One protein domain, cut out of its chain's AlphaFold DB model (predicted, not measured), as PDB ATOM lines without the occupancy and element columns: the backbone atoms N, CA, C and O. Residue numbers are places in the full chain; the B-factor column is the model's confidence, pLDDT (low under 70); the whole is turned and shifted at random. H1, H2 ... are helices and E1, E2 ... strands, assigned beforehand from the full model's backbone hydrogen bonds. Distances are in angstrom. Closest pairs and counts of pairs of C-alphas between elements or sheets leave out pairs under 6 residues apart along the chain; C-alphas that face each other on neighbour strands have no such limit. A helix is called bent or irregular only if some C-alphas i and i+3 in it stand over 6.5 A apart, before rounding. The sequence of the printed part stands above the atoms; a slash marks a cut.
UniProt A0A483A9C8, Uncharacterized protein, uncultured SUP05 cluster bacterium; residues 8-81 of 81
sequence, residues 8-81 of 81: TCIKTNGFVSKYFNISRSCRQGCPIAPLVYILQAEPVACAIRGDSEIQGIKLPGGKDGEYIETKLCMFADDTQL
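Overview. This is residues 8 to 81 of the 81 residues of an uncharacterized protein of uncultured SUP05 cluster bacterium (UniProt A0A483A9C8). The model is a long, thin rod with an unnamed looping stretch, residues 8 to 32, at one end, one bent helix, H1, along the middle, and a small two-stranded hairpin, E1 and E2, at the other end. A second small hairpin, E3 and E4, folds back from E2 along the helix without touching it, and residues 11 to 16 stick out at the tip of the loop. The printed part has 74 residues, with one named helix and four named strands in the order H1, E1, E2, E3, E4; each sheet is one antiparallel pair, E1 - E2 and E3 - E4. The class is mixed, helices and strands, with 32 residues in named elements, under half. The whole is extended, with a radius of gyration of the C-alphas of 19.2 A and spans of 61 by 22 by 15 A.

Arrangement. Residues 11 to 12 pair with residues 15 to 16, antiparallel. H1, residues 33 to 50, was assigned as one helix by its hydrogen bonds but is bent, with C-alphas 40 and 43 6.7 A apart; its arms H1a, residues 33 to 40, and H1b, residues 43 to 50, stand at a steep tilt of 46 degrees. In both arms every O i to N i+4 pair is within hydrogen-bond range. E1, residues 57 to 60, and E2, residues 67 to 70, form an antiparallel hairpin at 140 degrees, with N 57 and O 70 within hydrogen-bond range at 2.8 A. E2 runs on into E3, residues 73 to 75, at 50 degrees. E3 and E4, residues 78 to 80, form an antiparallel hairpin at 166 degrees, with N 80 and O 73 at 2.8 A. E3 is only just apart from H1a and from H1b, with closest C-alphas 8.3 A apart in each case.

Along the chain. H1a begins at C-alpha 33 (179.076, 149.408, 255.872) and is 10.7 A long; H1b is 10.5 A. E1 is 9.8 A, E2 9.4 A, E3 6.9 A, and E4 6.7 A, ending at C-alpha 80 (183.598, 159.711, 273.889).

Size, cuts and confidence. The C-alphas farthest apart, of Phe 15 and Asp 64, are 61.7 A apart. The printed part has no cut and no long link between named elements. Its mean pLDDT is 89.6, and residue 81, the chain's last, is the one printed residue under 70.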
ATOM      1  N   THR A   8     175.562 151.773 243.588       90.44
ATOM      2  CA  THR A   8     174.302 151.762 244.326       90.44
ATOM      3  C   THR A   8     173.166 152.292 243.467       90.44
ATOM      4  O   THR A   8     173.393 152.815 242.381       90.44
ATOM      5  N   CYS A   9     171.942 152.150 243.957       91.69
ATOM      6  CA  CYS A   9     170.753 152.749 243.374       91.69
ATOM      7  C   CYS A   9     169.886 153.339 244.490       91.69
ATOM      8  O   CYS A   9     169.926 152.907 245.644       91.69
ATOM      9  N   ILE A  10     169.089 154.339 244.137       91.25
ATOM     10  CA  ILE A  10     168.081 154.931 245.017       91.25
ATOM     11  C   ILE A  10     166.764 154.179 244.822       91.25
ATOM     12  O   ILE A  10     166.326 154.001 243.679       91.25
ATOM     13  N   LYS A  11     166.147 153.763 245.935       91.88
ATOM     14  CA  LYS A  11     164.784 153.225 245.990       91.88
ATOM     15  C   LYS A  11     163.848 154.272 246.594       91.88
ATOM     16  O   LYS A  11     164.054 154.684 247.732       91.88
ATOM     17  N   THR A  12     162.800 154.647 245.867       94.56
ATOM     18  CA  THR A  12     161.799 155.632 246.308       94.56
ATOM     19  C   THR A  12     160.413 155.165 245.882       94.56
ATOM     20  O   THR A  12     160.200 154.879 244.709       94.56
ATOM     21  N   ASN A  13     159.468 155.056 246.822       95.19
ATOM     22  CA  ASN A  13     158.079 154.642 246.557       95.19
ATOM     23  C   ASN A  13     157.946 153.347 245.731       95.19
ATOM     24  O   ASN A  13     157.090 153.232 244.864       95.19
ATOM     25  N   GLY A  14     158.834 152.376 245.961       94.00
ATOM     26  CA  GLY A  14     158.854 151.110 245.218       94.00
ATOM     27  C   GLY A  14     159.597 151.153 243.878       94.00
ATOM     28  O   GLY A  14     159.948 150.094 243.367       94.00
ATOM     29  N   PHE A  15     159.936 152.335 243.359       95.81
ATOM     30  CA  PHE A  15     160.741 152.491 242.148       95.81
ATOM     31  C   PHE A  15     162.235 152.444 242.462       95.81
ATOM     32  O   PHE A  15     162.688 152.986 243.472       95.81
ATOM     33  N   VAL A  16     163.002 151.807 241.576       95.38
ATOM     34  CA  VAL A  16     164.459 151.674 241.676       95.38
ATOM     35  C   VAL A  16     165.100 152.408 240.503       95.38
ATOM     36  O   VAL A  16     164.786 152.147 239.344       95.38
ATOM     37  N   SER A  17     165.982 153.353 240.815       94.94
ATOM     38  CA  SER A  17     166.759 154.094 239.814       94.94
ATOM     39  C   SER A  17     167.849 153.231 239.166       94.94
ATOM     40  O   SER A  17     168.158 152.128 239.620       94.94
ATOM     41  N   LYS A  18     168.466 153.746 238.096       96.81
ATOM     42  CA  LYS A  18     169.668 153.134 237.516       96.81
ATOM     43  C   LYS A  18     170.808 153.134 238.535       96.81
ATOM     44  O   LYS A  18     170.899 154.026 239.377       96.81
ATOM     45  N   TYR A  19     171.694 152.153 238.420       94.38
ATOM     46  CA  TYR A  19     172.894 152.103 239.243       94.38
ATOM     47  C   TYR A  19     173.858 153.242 238.899       94.38
ATOM     48  O   TYR A  19     173.990 153.633 237.740       94.38
ATOM     49  N   PHE A  20     174.549 153.746 239.917       92.50
ATOM     50  CA  PHE A  20     175.597 154.753 239.799       92.50
ATOM     51  C   PHE A  20     176.734 154.463 240.782       92.50
ATOM     52  O   PHE A  20     176.534 153.823 241.817       92.50
ATOM     53  N   ASN A  21     177.940 154.927 240.452       91.69
ATOM     54  CA  ASN A  21     179.115 154.772 241.309       91.69
ATOM     55  C   ASN A  21     178.982 155.646 242.560       91.69
ATOM     56  O   ASN A  21     178.624 156.822 242.458       91.69
ATOM     57  N   ILE A  22     179.320 155.098 243.727       87.81
ATOM     58  CA  ILE A  22     179.373 155.884 244.962       87.81
ATOM     59  C   ILE A  22     180.753 156.511 245.148       87.81
ATOM     60  O   ILE A  22     181.780 155.851 245.022       87.81
ATOM     61  N   SER A  23     180.772 157.805 245.459       85.31
ATOM     62  CA  SER A  23     181.990 158.548 245.805       85.31
ATOM     63  C   SER A  23     182.094 158.859 247.298       85.31
ATOM     64  O   SER A  23     183.171 159.189 247.787       85.31
ATOM     65  N   ARG A  24     180.967 158.784 248.015       81.94
ATOM     66  CA  ARG A  24     180.822 159.104 249.435       81.94
ATOM     67  C   ARG A  24     179.637 158.350 250.031       81.94
ATOM     68  O   ARG A  24     178.792 157.842 249.293       81.94
ATOM     69  N   SER A  25     179.558 158.379 251.358       81.00
ATOM     70  CA  SER A  25     178.512 157.736 252.158       81.00
ATOM     71  C   SER A  25     178.519 156.208 252.086       81.00
ATOM     72  O   SER A  25     179.211 155.584 251.284       81.00
ATOM     73  N   CYS A  26     177.714 155.613 252.962       78.62
ATOM     74  CA  CYS A  26     177.446 154.187 253.008       78.62
ATOM     75  C   CYS A  26     175.941 153.952 252.842       78.62
ATOM     76  O   CYS A  26     175.121 154.758 253.282       78.62
ATOM     77  N   ARG A  27     175.558 152.838 252.212       81.44
ATOM     78  CA  ARG A  27     174.147 152.456 252.079       81.44
ATOM     79  C   ARG A  27     173.600 152.007 253.441       81.44
ATOM     80  O   ARG A  27     174.144 151.082 254.039       81.44
ATOM     81  N   GLN A  28     172.497 152.601 253.893       79.94
ATOM     82  CA  GLN A  28     171.776 152.122 255.078       79.94
ATOM     83  C   GLN A  28     171.280 150.684 254.873       79.94
ATOM     84  O   GLN A  28     170.849 150.309 253.779       79.94
ATOM     85  N   GLY A  29     171.378 149.866 255.921       83.56
ATOM     86  CA  GLY A  29     171.067 148.435 255.854       83.56
ATOM     87  C   GLY A  29     172.102 147.599 255.094       83.56
ATOM     88  O   GLY A  29     171.880 146.411 254.873       83.56
ATOM     89  N   CYS A  30     173.230 148.182 254.675       84.88
ATOM     90  CA  CYS A  30     174.344 147.412 254.138       84.88
ATOM     91  C   CYS A  30     175.095 146.724 255.290       84.88
ATOM     92  O   CYS A  30     175.616 147.426 256.157       84.88
ATOM     93  N   PRO A  31     175.214 145.384 255.298       87.94
ATOM     94  CA  PRO A  31     175.809 144.665 256.426       87.94
ATOM     95  C   PRO A  31     177.308 144.948 256.609       87.94
ATOM     96  O   PRO A  31     177.813 144.859 257.720       87.94
ATOM     97  N   ILE A  32     178.022 145.323 255.540       87.81
ATOM     98  CA  ILE A  32     179.470 145.591 255.584       87.81
ATOM     99  C   ILE A  32     179.813 147.066 255.842       87.81
ATOM    100  O   ILE A  32     180.943 147.386 256.205       87.81
ATOM    101  N   ALA A  33     178.849 147.977 255.679       86.31
ATOM    102  CA  ALA A  33     179.076 149.408 255.872       86.31
ATOM    103  C   ALA A  33     179.606 149.777 257.275       86.31
ATOM    104  O   ALA A  33     180.550 150.567 257.328       86.31
ATOM    105  N   PRO A  34     179.088 149.206 258.386       87.38
ATOM    106  CA  PRO A  34     179.602 149.502 259.725       87.38
ATOM    107  C   PRO A  34     181.068 149.089 259.907       87.38
ATOM    108  O   PRO A  34     181.861 149.841 260.461       87.38
ATOM    109  N   LEU A  35     181.457 147.922 259.383       89.12
ATOM    110  CA  LEU A  35     182.836 147.435 259.482       89.12
ATOM    111  C   LEU A  35     183.800 148.321 258.696       89.12
ATOM    112  O   LEU A  35     184.868 148.667 259.188       89.12
ATOM    113  N   VAL A  36     183.409 148.726 257.486       87.88
ATOM    114  CA  VAL A  36     184.210 149.648 256.672       87.88
ATOM    115  C   VAL A  36     184.363 150.999 257.366       87.88
ATOM    116  O   VAL A  36     185.450 151.567 257.322       87.88
ATOM    117  N   TYR A  37     183.319 151.485 258.042       86.38
ATOM    118  CA  TYR A  37     183.396 152.709 258.836       86.38
ATOM    119  C   TYR A  37     184.437 152.583 259.961       86.38
ATOM    120  O   TYR A  37     185.347 153.405 260.045       86.38
ATOM    121  N   ILE A  38     184.362 151.514 260.761       89.62
ATOM    122  CA  ILE A  38     185.308 151.250 261.858       89.62
ATOM    123  C   ILE A  38     186.747 151.151 261.331       89.62
ATOM    124  O   ILE A  38     187.650 151.782 261.872       89.62
ATOM    125  N   LEU A  39     186.960 150.428 260.226       90.88
ATOM    126  CA  LEU A  39     188.279 150.299 259.599       90.88
ATOM    127  C   LEU A  39     188.855 151.640 259.127       90.88
ATOM    128  O   LEU A  39     190.071 151.806 259.111       90.88
ATOM    129  N   GLN A  40     188.011 152.589 258.715       89.81
ATOM    130  CA  GLN A  40     188.470 153.930 258.348       89.81
ATOM    131  C   GLN A  40     188.775 154.811 259.562       89.81
ATOM    132  O   GLN A  40     189.648 155.669 259.454       89.81
ATOM    133  N   ALA A  41     188.074 154.619 260.681       91.38
ATOM    134  CA  ALA A  41     188.293 155.375 261.911       91.38
ATOM    135  C   ALA A  41     189.538 154.898 262.683       91.38
ATOM    136  O   ALA A  41     190.219 155.706 263.314       91.38
ATOM    137  N   GLU A  42     189.879 153.608 262.605       93.81
ATOM    138  CA  GLU A  42     190.961 153.020 263.405       93.81
ATOM    139  C   GLU A  42     192.339 153.681 263.213       93.81
ATOM    140  O   GLU A  42     192.992 153.938 264.219       93.81
ATOM    141  N   PRO A  43     192.800 154.053 261.998       95.00
ATOM    142  CA  PRO A  43     194.078 154.753 261.847       95.00
ATOM    143  C   PRO A  43     194.156 156.062 262.644       95.00
ATOM    144  O   PRO A  43     195.205 156.387 263.198       95.00
ATOM    145  N   VAL A  44     193.042 156.796 262.738       93.69
ATOM    146  CA  VAL A  44     192.947 158.020 263.548       93.69
ATOM    147  C   VAL A  44     192.983 157.669 265.035       93.69
ATOM    148  O   VAL A  44     193.709 158.304 265.795       93.69
ATOM    149  N   ALA A  45     192.275 156.616 265.445       94.62
ATOM    150  CA  ALA A  45     192.311 156.114 266.817       94.62
ATOM    151  C   ALA A  45     193.721 155.701 267.251       94.62
ATOM    152  O   ALA A  45     194.165 156.054 268.342       94.62
ATOM    153  N   CYS A  46     194.442 154.972 266.395       95.88
ATOM    154  CA  CYS A  46     195.825 154.576 266.630       95.88
ATOM    155  C   CYS A  46     196.736 155.794 266.789       95.88
ATOM    156  O   CYS A  46     197.552 155.809 267.709       95.88
ATOM    157  N   ALA A  47     196.580 156.813 265.937       96.62
ATOM    158  CA  ALA A  47     197.341 158.054 266.048       96.62
ATOM    159  C   ALA A  47     197.077 158.759 267.389       96.62
ATOM    160  O   ALA A  47     198.025 159.099 268.086       96.62
ATOM    161  N   ILE A  48     195.809 158.882 267.800       95.50
ATOM    162  CA  ILE A  48     195.430 159.503 269.080       95.50
ATOM    163  C   ILE A  48     195.985 158.718 270.277       95.50
ATOM    164  O   ILE A  48     196.519 159.302 271.217       95.50
ATOM    165  N   ARG A  49     195.882 157.384 270.260       94.81
ATOM    166  CA  ARG A  49     196.402 156.536 271.345       94.81
ATOM    167  C   ARG A  49     197.930 156.612 271.447       94.81
ATOM    168  O   ARG A  49     198.456 156.611 272.559       94.81
ATOM    169  N   GLY A  50     198.616 156.673 270.303       95.38
ATOM    170  CA  GLY A  50     200.077 156.702 270.206       95.38
ATOM    171  C   GLY A  50     200.722 158.061 270.485       95.38
ATOM    172  O   GLY A  50     201.925 158.109 270.727       95.38
ATOM    173  N   ASP A  51     199.952 159.147 270.475       96.38
ATOM    174  CA  ASP A  51     200.454 160.492 270.750       96.38
ATOM    175  C   ASP A  51     200.635 160.720 272.261       96.38
ATOM    176  O   ASP A  51     199.679 160.639 273.038       96.38
ATOM    177  N   SER A  52     201.866 160.996 272.696       94.81
ATOM    178  CA  SER A  52     202.199 161.252 274.102       94.81
ATOM    179  C   SER A  52     201.724 162.612 274.621       94.81
ATOM    180  O   SER A  52     201.583 162.771 275.832       94.81
ATOM    181  N   GLU A  53     201.488 163.586 273.742       96.94
ATOM    182  CA  GLU A  53     200.994 164.912 274.126       96.94
ATOM    183  C   GLU A  53     199.488 164.887 274.425       96.94
ATOM    184  O   GLU A  53     198.998 165.679 275.233       96.94
ATOM    185  N   ILE A  54     198.753 163.927 273.855       95.00
ATOM    186  CA  ILE A  54     197.331 163.724 274.148       95.00
ATOM    187  C   ILE A  54     197.181 162.991 275.482       95.00
ATOM    188  O   ILE A  54     197.550 161.821 275.607       95.00
ATOM    189  N   GLN A  55     196.603 163.678 276.469       93.75
ATOM    190  CA  GLN A  55     196.284 163.138 277.793       93.75
ATOM    191  C   GLN A  55     194.853 162.586 277.818       93.75
ATOM    192  O   GLN A  55     193.927 163.228 277.321       93.75
ATOM    193  N   GLY A  56     194.677 161.402 278.399       92.38
ATOM    194  CA  GLY A  56     193.384 160.743 278.546       92.38
ATOM    195  C   GLY A  56     192.711 160.988 279.896       92.38
ATOM    196  O   GLY A  56     193.227 161.672 280.783       92.38
ATOM    197  N   ILE A  57     191.539 160.382 280.069       92.62
ATOM    198  CA  ILE A  57     190.810 160.351 281.335       92.62
ATOM    199  C   ILE A  57     191.251 159.129 282.142       92.62
ATOM    200  O   ILE A  57     191.301 158.008 281.639       92.62
ATOM    201  N   LYS A  58     191.542 159.344 283.429       92.12
ATOM    202  CA  LYS A  58     191.844 158.277 284.390       92.12
ATOM    203  C   LYS A  58     190.548 157.645 284.884       92.12
ATOM    204  O   LYS A  58     189.826 158.244 285.678       92.12
ATOM    205  N   LEU A  59     190.271 156.434 284.426       89.62
ATOM    206  CA  LEU A  59     189.107 155.657 284.831       89.62
ATOM    207  C   LEU A  59     189.485 154.651 285.926       89.62
ATOM    208  O   LEU A  59     190.586 154.095 285.896       89.62
ATOM    209  N   PRO A  60     188.603 154.399 286.908       88.38
ATOM    210  CA  PRO A  60     188.817 153.331 287.879       88.38
ATOM    211  C   PRO A  60     188.772 151.962 287.181       88.38
ATOM    212  O   PRO A  60     187.974 151.763 286.266       88.38
ATOM    213  N   GLY A  61     189.595 151.009 287.626       82.00
ATOM    214  CA  GLY A  61     189.575 149.634 287.101       82.00
ATOM    215  C   GLY A  61     190.938 149.013 286.796       82.00
ATOM    216  O   GLY A  61     190.986 147.909 286.257       82.00
ATOM    217  N   GLY A  62     192.040 149.689 287.131       79.69
ATOM    218  CA  GLY A  62     193.366 149.080 287.149       79.69
ATOM    219  C   GLY A  62     193.500 148.060 288.282       79.69
ATOM    220  O   GLY A  62     192.673 147.990 289.198       79.69
ATOM    221  N   LYS A  63     194.544 147.229 288.214       82.69
ATOM    222  CA  LYS A  63     194.849 146.283 289.298       82.69
ATOM    223  C   LYS A  63     195.207 147.060 290.565       82.69
ATOM    224  O   LYS A  63     195.760 148.149 290.480       82.69
ATOM    225  N   ASP A  64     194.853 146.512 291.722       85.50
ATOM    226  CA  ASP A  64     195.247 147.043 293.034       85.50
ATOM    227  C   ASP A  64     194.892 148.527 293.275       85.50
ATOM    228  O   ASP A  64     195.578 149.242 294.001       85.50
ATOM    229  N   GLY A  65     193.783 148.994 292.686       80.31
ATOM    230  CA  GLY A  65     193.292 150.367 292.857       80.31
ATOM    231  C   GLY A  65     193.923 151.389 291.909       80.31
ATOM    232  O   GLY A  65     193.661 152.584 292.050       80.31
ATOM    233  N   GLU A  66     194.720 150.945 290.936       86.75
ATOM    234  CA  GLU A  66     195.247 151.820 289.893       86.75
ATOM    235  C   GLU A  66     194.149 152.308 288.932       86.75
ATOM    236  O   GLU A  66     193.073 151.717 288.786       86.75
ATOM    237  N   TYR A  67     194.437 153.415 288.250       88.50
ATOM    238  CA  TYR A  67     193.583 153.959 287.199       88.50
ATOM    239  C   TYR A  67     194.077 153.507 285.823       88.50
ATOM    240  O   TYR A  67     195.281 153.421 285.591       88.50
ATOM    241  N   ILE A  68     193.150 153.283 284.895       90.12
ATOM    242  CA  ILE A  68     193.450 153.074 283.475       90.12
ATOM    243  C   ILE A  68     193.246 154.406 282.760       90.12
ATOM    244  O   ILE A  68     192.193 155.029 282.893       90.12
ATOM    245  N   GLU A  69     194.249 154.858 282.013       91.25
ATOM    246  CA  GLU A  69     194.115 156.034 281.156       91.25
ATOM    247  C   GLU A  69     193.431 155.652 279.836       91.25
ATOM    248  O   GLU A  69     193.943 154.837 279.067       91.25
ATOM    249  N   THR A  70     192.286 156.273 279.561       92.44
ATOM    250  CA  THR A  70     191.553 156.138 278.300       92.44
ATOM    251  C   THR A  70     191.640 157.450 277.538       92.44
ATOM    252  O   THR A  70     191.219 158.487 278.033       92.44
ATOM    253  N   LYS A  71     192.208 157.419 276.328       93.75
ATOM    254  CA  LYS A  71     192.314 158.611 275.465       93.75
ATOM    255  C   LYS A  71     191.140 158.774 274.505       93.75
ATOM    256  O   LYS A  71     190.934 159.855 273.966       93.75
ATOM    257  N   LEU A  72     190.457 157.672 274.201       93.00
ATOM    258  CA  LEU A  72     189.432 157.633 273.171       93.00
ATOM    259  C   LEU A  72     188.579 156.369 273.299       93.00
ATOM    260  O   LEU A  72     189.110 155.253 273.280       93.00
ATOM    261  N   CYS A  73     187.263 156.546 273.313       90.94
ATOM    262  CA  CYS A  73     186.277 155.494 273.106       90.94
ATOM    263  C   CYS A  73     185.434 155.853 271.875       90.94
ATOM    264  O   CYS A  73     184.892 156.953 271.795       90.94
ATOM    265  N   MET A  74     185.334 154.952 270.896       90.88
ATOM    266  CA  MET A  74     184.550 155.193 269.680       90.88
ATOM    267  C   MET A  74     183.538 154.078 269.470       90.88
ATOM    268  O   MET A  74     183.877 152.897 269.568       90.88
ATOM    269  N   PHE A  75     182.319 154.459 269.112       89.25
ATOM    270  CA  PHE A  75     181.264 153.548 268.709       89.25
ATOM    271  C   PHE A  75     180.579 154.084 267.455       89.25
ATOM    272  O   PHE A  75     179.779 155.008 267.525       89.25
ATOM    273  N   ALA A  76     180.892 153.493 266.297       86.00
ATOM    274  CA  ALA A  76     180.487 154.056 265.009       86.00
ATOM    275  C   ALA A  76     180.848 155.556 264.946       86.00
ATOM    276  O   ALA A  76     182.020 155.879 265.116       86.00
ATOM    277  N   ASP A  77     179.884 156.447 264.702       84.81
ATOM    278  CA  ASP A  77     180.081 157.898 264.671       84.81
ATOM    279  C   ASP A  77     180.113 158.574 266.051       84.81
ATOM    280  O   ASP A  77     180.575 159.714 266.149       84.81
ATOM    281  N   ASP A  78     179.716 157.880 267.120       88.00
ATOM    282  CA  ASP A  78     179.839 158.391 268.481       88.00
ATOM    283  C   ASP A  78     181.296 158.327 268.951       88.00
ATOM    284  O   ASP A  78     181.973 157.299 268.858       88.00
ATOM    285  N   THR A  79     181.778 159.438 269.503       84.62
ATOM    286  CA  THR A  79     183.108 159.538 270.106       84.62
ATOM    287  C   THR A  79     182.986 160.086 271.518       84.62
ATOM    288  O   THR A  79     182.389 161.141 271.736       84.62
ATOM    289  N   GLN A  80     183.555 159.361 272.475       83.94
ATOM    290  CA  GLN A  80     183.598 159.711 273.889       83.94
ATOM    291  C   GLN A  80     185.054 159.796 274.360       83.94
ATOM    292  O   GLN A  80     185.939 159.131 273.807       83.94
ATOM    293  N   LEU A  81     185.278 160.642 275.367       69.69
ATOM    294  CA  LEU A  81     186.555 160.758 276.074       69.69
ATOM    295  C   LEU A  81     186.705 159.629 277.098       69.69
ATOM    296  O   LEU A  81     185.711 159.353 277.807       69.69
TER     297      LEU A  81